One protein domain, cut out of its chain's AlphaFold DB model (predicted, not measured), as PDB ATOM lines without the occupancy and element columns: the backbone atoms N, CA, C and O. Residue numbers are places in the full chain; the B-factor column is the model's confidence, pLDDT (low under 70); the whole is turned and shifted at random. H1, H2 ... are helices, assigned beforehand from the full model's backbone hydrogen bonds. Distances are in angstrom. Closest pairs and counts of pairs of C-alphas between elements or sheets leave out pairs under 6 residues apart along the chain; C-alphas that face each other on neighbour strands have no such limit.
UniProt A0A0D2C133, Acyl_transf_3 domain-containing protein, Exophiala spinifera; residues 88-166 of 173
ATOM      1  N   ILE A  88      60.545  69.656 -53.730       75.62
ATOM      2  CA  ILE A  88      59.145  69.822 -54.152       75.62
ATOM      3  C   ILE A  88      58.735  68.745 -55.169       75.62
ATOM      4  O   ILE A  88      57.668  68.136 -55.049       75.62
ATOM      5  N   PHE A  89      59.594  68.456 -56.149       76.81
ATOM      6  CA  PHE A  89      59.323  67.429 -57.158       76.81
ATOM      7  C   PHE A  89      59.255  66.020 -56.548       76.81
ATOM      8  O   PHE A  89      58.425  65.199 -56.958       76.81
ATOM      9  N   LEU A  90      60.093  65.744 -55.543       77.25
ATOM     10  CA  LEU A  90      60.095  64.484 -54.798       77.25
ATOM     11  C   LEU A  90      58.822  64.307 -53.960       77.25
ATOM     12  O   LEU A  90      58.212  63.235 -54.012       77.25
ATOM     13  N   PHE A  91      58.381  65.347 -53.247       81.88
ATOM     14  CA  PHE A  91      57.142  65.304 -52.462       81.88
ATOM     15  C   PHE A  91      55.916  65.043 -53.336       81.88
ATOM     16  O   PHE A  91      55.117  64.157 -53.022       81.88
ATOM     17  N   HIS A  92      55.806  65.728 -54.476       83.25
ATOM     18  CA  HIS A  92      54.705  65.506 -55.411       83.25
ATOM     19  C   HIS A  92      54.681  64.056 -55.938       83.25
ATOM     20  O   HIS A  92      53.625  63.416 -56.024       83.25
ATOM     21  N   HIS A  93      55.853  63.482 -56.238       79.81
ATOM     22  CA  HIS A  93      55.965  62.084 -56.666       79.81
ATOM     23  C   HIS A  93      55.538  61.093 -55.583       79.81
ATOM     24  O   HIS A  93      54.839  60.123 -55.897       79.81
ATOM     25  N   LEU A  94      55.932  61.330 -54.329       81.69
ATOM     26  CA  LEU A  94      55.526  60.504 -53.194       81.69
ATOM     27  C   LEU A  94      54.017  60.565 -52.966       81.69
ATOM     28  O   LEU A  94      53.382  59.515 -52.889       81.69
ATOM     29  N   GLN A  95      53.437  61.766 -52.928       85.25
ATOM     30  CA  GLN A  95      51.995  61.960 -52.753       85.25
ATOM     31  C   GLN A  95      51.205  61.227 -53.838       85.25
ATOM     32  O   GLN A  95      50.320  60.426 -53.538       85.25
ATOM     33  N   THR A  96      51.586  61.407 -55.105       85.44
ATOM     34  CA  THR A  96      50.893  60.741 -56.212       85.44
ATOM     35  C   THR A  96      51.055  59.218 -56.143       85.44
ATOM     36  O   THR A  96      50.122  58.469 -56.435       85.44
ATOM     37  N   ALA A  97      52.230  58.717 -55.749       81.81
ATOM     38  CA  ALA A  97      52.455  57.283 -55.587       81.81
ATOM     39  C   ALA A  97      51.625  56.684 -54.440       81.81
ATOM     40  O   ALA A  97      51.030  55.620 -54.628       81.81
ATOM     41  N   ALA A  98      51.547  57.372 -53.300       82.94
ATOM     42  CA  ALA A  98      50.764  56.954 -52.143       82.94
ATOM     43  C   ALA A  98      49.263  56.920 -52.462       82.94
ATOM     44  O   ALA A  98      48.621  55.890 -52.254       82.94
ATOM     45  N   ILE A  99      48.727  57.988 -53.064       87.44
ATOM     46  CA  ILE A  99      47.305  58.084 -53.431       87.44
ATOM     47  C   ILE A  99      46.930  57.006 -54.452       87.44
ATOM     48  O   ILE A  99      45.943  56.300 -54.264       87.44
ATOM     49  N   ARG A 100      47.735  56.800 -55.505       85.94
ATOM     50  CA  ARG A 100      47.467  55.735 -56.490       85.94
ATOM     51  C   ARG A 100      47.476  54.346 -55.859       85.94
ATOM     52  O   ARG A 100      46.670  53.505 -56.246       85.94
ATOM     53  N   LYS A 101      48.386  54.091 -54.911       83.44
ATOM     54  CA  LYS A 101      48.453  52.808 -54.197       83.44
ATOM     55  C   LYS A 101      47.208  52.602 -53.335       83.44
ATOM     56  O   LYS A 101      46.607  51.537 -53.415       83.44
ATOM     57  N   PHE A 102      46.818  53.621 -52.573       83.12
ATOM     58  CA  PHE A 102      45.607  53.616 -51.758       83.12
ATOM     59  C   PHE A 102      44.370  53.338 -52.620       83.12
ATOM     60  O   PHE A 102      43.675  52.349 -52.402       83.12
ATOM     61  N   LEU A 103      44.161  54.132 -53.674       85.94
ATOM     62  CA  LEU A 103      43.031  53.958 -54.584       85.94
ATOM     63  C   LEU A 103      43.033  52.575 -55.234       85.94
ATOM     64  O   LEU A 103      41.991  51.944 -55.287       85.94
ATOM     65  N   ARG A 104      44.180  52.057 -55.687       85.19
ATOM     66  CA  ARG A 104      44.243  50.731 -56.320       85.19
ATOM     67  C   ARG A 104      43.775  49.607 -55.390       85.19
ATOM     68  O   ARG A 104      43.120  48.688 -55.868       85.19
ATOM     69  N   ILE A 105      44.126  49.663 -54.104       82.38
ATOM     70  CA  ILE A 105      43.746  48.630 -53.129       82.38
ATOM     71  C   ILE A 105      42.249  48.742 -52.820       82.38
ATOM     72  O   ILE A 105      41.511  47.780 -53.018       82.38
ATOM     73  N   TYR A 106      41.776  49.926 -52.428       85.69
ATOM     74  CA  TYR A 106      40.387  50.100 -51.991       85.69
ATOM     75  C   TYR A 106      39.370  50.101 -53.133       85.69
ATOM     76  O   TYR A 106      38.261  49.612 -52.952       85.69
ATOM     77  N   LEU A 107      39.736  50.582 -54.325       89.00
ATOM     78  CA  LEU A 107      38.859  50.531 -55.497       89.00
ATOM     79  C   LEU A 107      38.637  49.090 -55.956       89.00
ATOM     80  O   LEU A 107      37.524  48.745 -56.339       89.00
ATOM     81  N   LEU A 108      39.673  48.245 -55.898       88.12
ATOM     82  CA  LEU A 108      39.538  46.829 -56.239       88.12
ATOM     83  C   LEU A 108      38.638  46.105 -55.230       88.12
ATOM     84  O   LEU A 108      37.743  45.372 -55.641       88.12
ATOM     85  N   VAL A 109      38.823  46.355 -53.929       88.19
ATOM     86  CA  VAL A 109      37.960  45.799 -52.871       88.19
ATOM     87  C   VAL A 109      36.515  46.282 -53.031       88.19
ATOM     88  O   VAL A 109      35.598  45.466 -52.985       88.19
ATOM     89  N   LEU A 110      36.300  47.576 -53.290       91.88
ATOM     90  CA  LEU A 110      34.977  48.140 -53.568       91.88
ATOM     91  C   LEU A 110      34.331  47.468 -54.784       91.88
ATOM     92  O   LEU A 110      33.181  47.048 -54.703       91.88
ATOM     93  N   ALA A 111      35.059  47.342 -55.895       93.19
ATOM     94  CA  ALA A 111      34.540  46.728 -57.113       93.19
ATOM     95  C   ALA A 111      34.119  45.269 -56.880       93.19
ATOM     96  O   ALA A 111      33.033  44.876 -57.303       93.19
ATOM     97  N   LEU A 112      34.938  44.490 -56.166       91.31
ATOM     98  CA  LEU A 112      34.618  43.105 -55.817       91.31
ATOM     99  C   LEU A 112      33.429  43.017 -54.856       91.31
ATOM    100  O   LEU A 112      32.526  42.224 -55.096       91.31
ATOM    101  N   ALA A 113      33.376  43.850 -53.814       91.31
ATOM    102  CA  ALA A 113      32.261  43.864 -52.868       91.31
ATOM    103  C   ALA A 113      30.934  44.233 -53.551       91.31
ATOM    104  O   ALA A 113      29.917  43.577 -53.320       91.31
ATOM    105  N   VAL A 114      30.947  45.243 -54.429       94.75
ATOM    106  CA  VAL A 114      29.781  45.634 -55.234       94.75
ATOM    107  C   VAL A 114      29.363  44.496 -56.154       94.75
ATOM    108  O   VAL A 114      28.190  44.134 -56.160       94.75
ATOM    109  N   LEU A 115      30.299  43.903 -56.898       95.12
ATOM    110  CA  LEU A 115      29.996  42.798 -57.802       95.12
ATOM    111  C   LEU A 115      29.394  41.608 -57.044       95.12
ATOM    112  O   LEU A 115      28.343  41.114 -57.439       95.12
ATOM    113  N   SER A 116      29.996  41.197 -55.928       91.62
ATOM    114  CA  SER A 116      29.482  40.110 -55.089       91.62
ATOM    115  C   SER A 116      28.066  40.390 -54.591       91.62
ATOM    116  O   SER A 116      27.206  39.515 -54.666       91.62
ATOM    117  N   GLN A 117      27.788  41.615 -54.135       92.81
ATOM    118  CA  GLN A 117      26.454  41.996 -53.668       92.81
ATOM    119  C   GLN A 117      25.432  42.106 -54.804       92.81
ATOM    120  O   GLN A 117      24.277  41.750 -54.596       92.81
ATOM    121  N   LEU A 118      25.835  42.532 -56.005       94.38
ATOM    122  CA  LEU A 118      24.972  42.526 -57.192       94.38
ATOM    123  C   LEU A 118      24.614  41.099 -57.609       94.38
ATOM    124  O   LEU A 118      23.441  40.789 -57.804       94.38
ATOM    125  N   LEU A 119      25.613  40.219 -57.705       93.88
ATOM    126  CA  LEU A 119      25.412  38.813 -58.040       93.88
ATOM    127  C   LEU A 119      24.514  38.119 -57.001       93.88
ATOM    128  O   LEU A 119      23.597  37.387 -57.377       93.88
ATOM    129  N   TYR A 120      24.724  38.399 -55.709       91.75
ATOM    130  CA  TYR A 120      23.891  37.879 -54.626       91.75
ATOM    131  C   TYR A 120      22.462  38.440 -54.658       91.75
ATOM    132  O   TYR A 120      21.503  37.678 -54.555       91.75
ATOM    133  N   PHE A 121      22.291  39.752 -54.861       92.69
ATOM    134  CA  PHE A 121      20.972  40.383 -54.975       92.69
ATOM    135  C   PHE A 121      20.149  39.778 -56.118       92.69
ATOM    136  O   PHE A 121      18.962  39.516 -55.931       92.69
ATOM    137  N   CYS A 122      20.794  39.505 -57.257       93.75
ATOM    138  CA  CYS A 122      20.186  38.850 -58.413       93.75
ATOM    139  C   CYS A 122      19.924  37.346 -58.209       93.75
ATOM    140  O   CYS A 122      19.275  36.730 -59.054       93.75
ATOM    141  N   GLY A 123      20.405  36.742 -57.118       90.88
ATOM    142  CA  GLY A 123      20.254  35.311 -56.844       90.88
ATOM    143  C   GLY A 123      21.099  34.415 -57.756       90.88
ATOM    144  O   GLY A 123      20.708  33.287 -58.037       90.88
ATOM    145  N   LEU A 124      22.241  34.914 -58.248       90.88
ATOM    146  CA  LEU A 124      23.126  34.159 -59.147       90.88
ATOM    147  C   LEU A 124      23.983  33.112 -58.421       90.88
ATOM    148  O   LEU A 124      24.564  32.245 -59.070       90.88
ATOM    149  N   PHE A 125      24.051  33.160 -57.089       85.25
ATOM    150  CA  PHE A 125      24.601  32.087 -56.264       85.25
ATOM    151  C   PHE A 125      23.875  32.007 -54.917       85.25
ATOM    152  O   PHE A 125      23.480  33.025 -54.349       85.25
ATOM    153  N   ASN A 126      23.745  30.784 -54.393       79.75
ATOM    154  CA  ASN A 126      22.924  30.463 -53.220       79.75
ATOM    155  C   ASN A 126      23.735  29.682 -52.174       79.75
ATOM    156  O   ASN A 126      23.334  28.604 -51.738       79.75
ATOM    157  N   TRP A 127      24.916  30.186 -51.817       80.88
ATOM    158  CA  TRP A 127      25.718  29.571 -50.760       80.88
ATOM    159  C   TRP A 127      25.031  29.783 -49.401       80.88
ATOM    160  O   TRP A 127      24.506  30.861 -49.120       80.88
ATOM    161  N   ASN A 128      25.067  28.764 -48.542       79.12
ATOM    162  CA  ASN A 128      24.744  28.894 -47.121       79.12
ATOM    163  C   ASN A 128      25.833  29.699 -46.399       79.12
ATOM    164  O   ASN A 128      26.805  29.138 -45.895       79.12
ATOM    165  N   PHE A 129      25.690  31.019 -46.397       78.75
ATOM    166  CA  PHE A 129      26.543  31.892 -45.601       78.75
ATOM    167  C   PHE A 129      26.065  31.908 -44.147       78.75
ATOM    168  O   PHE A 129      24.854  31.889 -43.913       78.75
ATOM    169  N   PRO A 130      26.977  31.998 -43.168       75.88
ATOM    170  CA  PRO A 130      26.581  32.240 -41.793       75.88
ATOM    171  C   PRO A 130      25.946  33.638 -41.647       75.88
ATOM    172  O   PRO A 130      26.274  34.575 -42.384       75.88
ATOM    173  N   ASP A 131      25.022  33.789 -40.696       74.44
ATOM    174  CA  ASP A 131      24.175  34.988 -40.574       74.44
ATOM    175  C   ASP A 131      24.973  36.291 -40.359       74.44
ATOM    176  O   ASP A 131      24.570  37.365 -40.822       74.44
ATOM    177  N   ASN A 132      26.141  36.200 -39.714       77.06
ATOM    178  CA  ASN A 132      27.063  37.323 -39.502       77.06
ATOM    179  C   ASN A 132      27.671  37.865 -40.814       77.06
ATOM    180  O   ASN A 132      28.004  39.050 -40.902       77.06
ATOM    181  N   VAL A 133      27.792  37.031 -41.851       79.38
ATOM    182  CA  VAL A 133      28.357  37.421 -43.151       79.38
ATOM    183  C   VAL A 133      27.339  38.184 -43.984       79.38
ATOM    184  O   VAL A 133      27.716  39.130 -44.670       79.38
ATOM    185  N   LEU A 134      26.058  37.806 -43.919       80.00
ATOM    186  CA  LEU A 134      24.997  38.407 -44.733       80.00
ATOM    187  C   LEU A 134      24.423  39.688 -44.130       80.00
ATOM    188  O   LEU A 134      23.832  40.482 -44.862       80.00
ATOM    189  N   ARG A 135      24.569  39.908 -42.817       81.56
ATOM    190  CA  ARG A 135      24.039  41.089 -42.103       81.56
ATOM    191  C   ARG A 135      22.556  41.362 -42.416       81.56
ATOM    192  O   ARG A 135      22.136  42.508 -42.551       81.56
ATOM    193  N   GLY A 136      21.771  40.297 -42.592       82.12
ATOM    194  CA  GLY A 136      20.344  40.374 -42.916       82.12
ATOM    195  C   GLY A 136      20.002  40.731 -44.372       82.12
ATOM    196  O   GLY A 136      18.814  40.878 -44.679       82.12
ATOM    197  N   THR A 137      20.989  40.849 -45.269       87.19
ATOM    198  CA  THR A 137      20.747  41.014 -46.713       87.19
ATOM    199  C   THR A 137      20.038  39.785 -47.279       87.19
ATOM    200  O   THR A 137      20.279  38.654 -46.856       87.19
ATOM    201  N   LYS A 138      19.101  40.008 -48.205       88.69
ATOM    202  CA  LYS A 138      18.312  38.949 -48.845       88.69
ATOM    203  C   LYS A 138      18.149  39.265 -50.333       88.69
ATOM    204  O   LYS A 138      17.834  40.421 -50.641       88.69
ATOM    205  N   PRO A 139      18.282  38.270 -51.232       89.94
ATOM    206  CA  PRO A 139      18.094  38.469 -52.666       89.94
ATOM    207  C   PRO A 139      16.741  39.108 -52.973       89.94
ATOM    208  O   PRO A 139      15.753  38.828 -52.290       89.94
ATOM    209  N   TRP A 140      16.708  39.989 -53.975       90.62
ATOM    210  CA  TRP A 140      15.504  40.674 -54.468       90.62
ATOM    211  C   TRP A 140      14.658  41.442 -53.430       90.62
ATOM    212  O   TRP A 140      13.581  41.927 -53.766       90.62
ATOM    213  N   LYS A 141      15.118  41.602 -52.177       90.88
ATOM    214  CA  LYS A 141      14.306  42.201 -51.103       90.88
ATOM    215  C   LYS A 141      14.474  43.714 -50.977       90.88
ATOM    216  O   LYS A 141      13.486  44.435 -50.917       90.88
ATOM    217  N   SER A 142      15.710  44.204 -50.865       91.25
ATOM    218  CA  SER A 142      15.978  45.634 -50.652       91.25
ATOM    219  C   SER A 142      17.359  46.033 -51.177       91.25
ATOM    220  O   SER A 142      18.353  45.777 -50.498       91.25
ATOM    221  N   PRO A 143      17.454  46.716 -52.335       91.50
ATOM    222  CA  PRO A 143      18.730  47.191 -52.881       91.50
ATOM    223  C   PRO A 143      19.515  48.077 -51.904       91.50
ATOM    224  O   PRO A 143      20.743  48.036 -51.866       91.50
ATOM    225  N   ARG A 144      18.808  48.850 -51.066       92.50
ATOM    226  CA  ARG A 144      19.415  49.723 -50.051       92.50
ATOM    227  C   ARG A 144      20.256  48.937 -49.046       92.50
ATOM    228  O   ARG A 144      21.327  49.410 -48.679       92.50
ATOM    229  N   GLU A 145      19.804  47.759 -48.624       92.12
ATOM    230  CA  GLU A 145      20.546  46.939 -47.657       92.12
ATOM    231  C   GLU A 145      21.865  46.431 -48.247       92.12
ATOM    232  O   GLU A 145      22.878  46.425 -47.557       92.12
ATOM    233  N   HIS A 146      21.893  46.103 -49.542       93.00
ATOM    234  CA  HIS A 146      23.123  45.716 -50.239       93.00
ATOM    235  C   HIS A 146      24.094  46.898 -50.392       93.00
ATOM    236  O   HIS A 146      25.299  46.739 -50.219       93.00
ATOM    237  N   VAL A 147      23.593  48.112 -50.646       93.69
ATOM    238  CA  VAL A 147      24.439  49.321 -50.680       93.69
ATOM    239  C   VAL A 147      25.007  49.637 -49.292       93.69
ATOM    240  O   VAL A 147      26.202  49.902 -49.156       93.69
ATOM    241  N   LEU A 148      24.175  49.571 -48.246       92.88
ATOM    242  CA  LEU A 148      24.612  49.759 -46.860       92.88
ATOM    243  C   LEU A 148      25.611  48.685 -46.430       92.88
ATOM    244  O   LEU A 148      26.554  48.995 -45.702       92.88
ATOM    245  N   TYR A 149      25.432  47.447 -46.893       92.19
ATOM    246  CA  TYR A 149      26.386  46.368 -46.689       92.19
ATOM    247  C   TYR A 149      27.762  46.747 -47.231       92.19
ATOM    248  O   TYR A 149      28.728  46.732 -46.474       92.19
ATOM    249  N   VAL A 150      27.849  47.144 -48.506       93.06
ATOM    250  CA  VAL A 150      29.124  47.526 -49.135       93.06
ATOM    251  C   VAL A 150      29.771  48.691 -48.389       93.06
ATOM    252  O   VAL A 150      30.964  48.643 -48.103       93.06
ATOM    253  N   ALA A 151      28.995  49.716 -48.026       91.81
ATOM    254  CA  ALA A 151      29.514  50.872 -47.299       91.81
ATOM    255  C   ALA A 151      30.092  50.485 -45.926       91.81
ATOM    256  O   ALA A 151      31.216  50.864 -45.605       91.81
ATOM    257  N   ARG A 152      29.357  49.696 -45.132       90.44
ATOM    258  CA  ARG A 152      29.830  49.229 -43.818       90.44
ATOM    259  C   ARG A 152      31.032  48.299 -43.953       90.44
ATOM    260  O   ARG A 152      31.996  48.462 -43.222       90.44
ATOM    261  N   TYR A 153      30.997  47.383 -44.919       88.25
ATOM    262  CA  TYR A 153      32.104  46.474 -45.207       88.25
ATOM    263  C   TYR A 153      33.383  47.247 -45.546       88.25
ATOM    264  O   TYR A 153      34.443  46.919 -45.026       88.25
ATOM    265  N   LEU A 154      33.300  48.306 -46.356       88.94
ATOM    266  CA  LEU A 154      34.456  49.154 -46.644       88.94
ATOM    267  C   LEU A 154      34.975  49.894 -45.410       88.94
ATOM    268  O   LEU A 154      36.183  49.925 -45.204       88.94
ATOM    269  N   LEU A 155      34.087  50.465 -44.594       88.62
ATOM    270  CA  LEU A 155      34.484  51.171 -43.371       88.62
ATOM    271  C   LEU A 155      35.180  50.243 -42.369       88.62
ATOM    272  O   LEU A 155      36.190  50.647 -41.792       88.62
ATOM    273  N   ASP A 156      34.681  49.011 -42.232       85.38
ATOM    274  CA  ASP A 156      35.305  47.966 -41.418       85.38
ATOM    275  C   ASP A 156      36.695  47.598 -41.970       85.38
ATOM    276  O   ASP A 156      37.663  47.564 -41.226       85.38
ATOM    277  N   ASN A 157      36.830  47.367 -43.286       81.38
ATOM    278  CA  ASN A 157      38.113  46.979 -43.908       81.38
ATOM    279  C   ASN A 157      39.171  48.096 -43.903       81.38
ATOM    280  O   ASN A 157      40.347  47.833 -44.145       81.38
ATOM    281  N   MET A 158      38.755  49.345 -43.705       82.88
ATOM    282  CA  MET A 158      39.655  50.489 -43.572       82.88
ATOM    283  C   MET A 158      40.050  50.762 -42.114       82.88
ATOM    284  O   MET A 158      40.770  51.731 -41.878       82.88
ATOM    285  N   ASP A 159      39.541  49.977 -41.157       81.94
ATOM    286  CA  ASP A 159      39.672  50.207 -39.713       81.94
ATOM    287  C   ASP A 159      39.240  51.625 -39.278       81.94
ATOM    288  O   ASP A 159      39.726  52.167 -38.286       81.94
ATOM    289  N   ILE A 160      38.317  52.264 -40.016       80.94
ATOM    290  CA  ILE A 160      37.800  53.603 -39.665       80.94
ATOM    291  C   ILE A 160      36.740  53.478 -38.571       80.94
ATOM    292  O   ILE A 160      36.718  54.258 -37.620       80.94
ATOM    293  N   VAL A 161      35.838  52.505 -38.724       82.62
ATOM    294  CA  VAL A 161      34.801  52.161 -37.749       82.62
ATOM    295  C   VAL A 161      34.661  50.649 -37.745       82.62
ATOM    296  O   VAL A 161      34.504  50.059 -38.806       82.62
ATOM    297  N   ILE A 162      34.677  50.040 -36.561       78.12
ATOM    298  CA  ILE A 162      34.504  48.594 -36.401       78.12
ATOM    299  C   ILE A 162      33.033  48.329 -36.066       78.12
ATOM    300  O   ILE A 162      32.630  48.368 -34.905       78.12
ATOM    301  N   PHE A 163      32.211  48.099 -37.088       77.94
ATOM    302  CA  PHE A 163      30.820  47.665 -36.928       77.94
ATOM    303  C   PHE A 163      30.731  46.167 -36.635       77.94
ATOM    304  O   PHE A 163      29.882  45.743 -35.855       77.94
ATOM    305  N   GLN A 164      31.592  45.369 -37.269       76.00
ATOM    306  CA  GLN A 164      31.779  43.958 -36.950       76.00
ATOM    307  C   GLN A 164      33.176  43.496 -37.352       76.00
ATOM    308  O   GLN A 164      33.768  44.012 -38.301       76.00
ATOM    309  N   TRP A 165      33.658  42.453 -36.682       69.81
ATOM    310  CA  TRP A 165      34.824  41.729 -37.160       69.81
ATOM    311  C   TRP A 165      34.451  40.966 -38.432       69.81
ATOM    312  O   TRP A 165      33.596  40.080 -38.413       69.81
ATOM    313  N   ASN A 166      35.057  41.339 -39.556       70.75
ATOM    314  CA  ASN A 166      34.949  40.558 -40.775       70.75
ATOM    315  C   ASN A 166      36.076  39.533 -40.748       70.75
ATOM    316  O   ASN A 166      37.225  39.889 -40.980       70.75
TER     317      ASN A 166
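This is residues 88 to 166 of the 173 residues of the protein "Acyl_transf_3 domain-containing protein" of Exophiala spinifera (UniProt A0A0D2C133). One long helix, H1, makes the length; its first part, residues 88 to 105, sticks out alone, while H3 folds back over residues 109 to 121 at its other end. Short H2 lies in the loop from H1 to H3. The printed part has 79 residues and three named helices, H1, H2, H3 in chain order, with no named strand: all helix. It is loose, radius of gyration of the C-alphas 16.2 A, a rod spanning 53 by 25 by 20 A.

H1 is residues 88 to 121, 48.2 A long from C-alpha 88 at (59.145, 69.822, -54.152) to C-alpha 121 at (20.972, 40.383, -54.975). H3, residues 143 to 157, is 21.4 A long and ends at C-alpha 157 at (38.113, 46.979, -43.908). H2 is residues 131 to 134, 5.4 A long.

H1 touches H3 with residues 109 to 121 alone; their closest C-alphas, of Gln 117 and His 146, are 6.1 A apart. They run opposite ways at a steep tilt of 41 degrees. H2 is apart from H1, and only just apart from H3, at 8.3 A between closest C-alphas. In H1 and H3 every O i to N i+4 pair is within hydrogen-bond range; H2 is too short for one.

The C-alphas farthest apart, of Ile 88 and Asn 128, are 53.9 A apart. The printed part has no cut, and both links are short. Mean pLDDT of the printed part is 85.8; residue 165 is under 70.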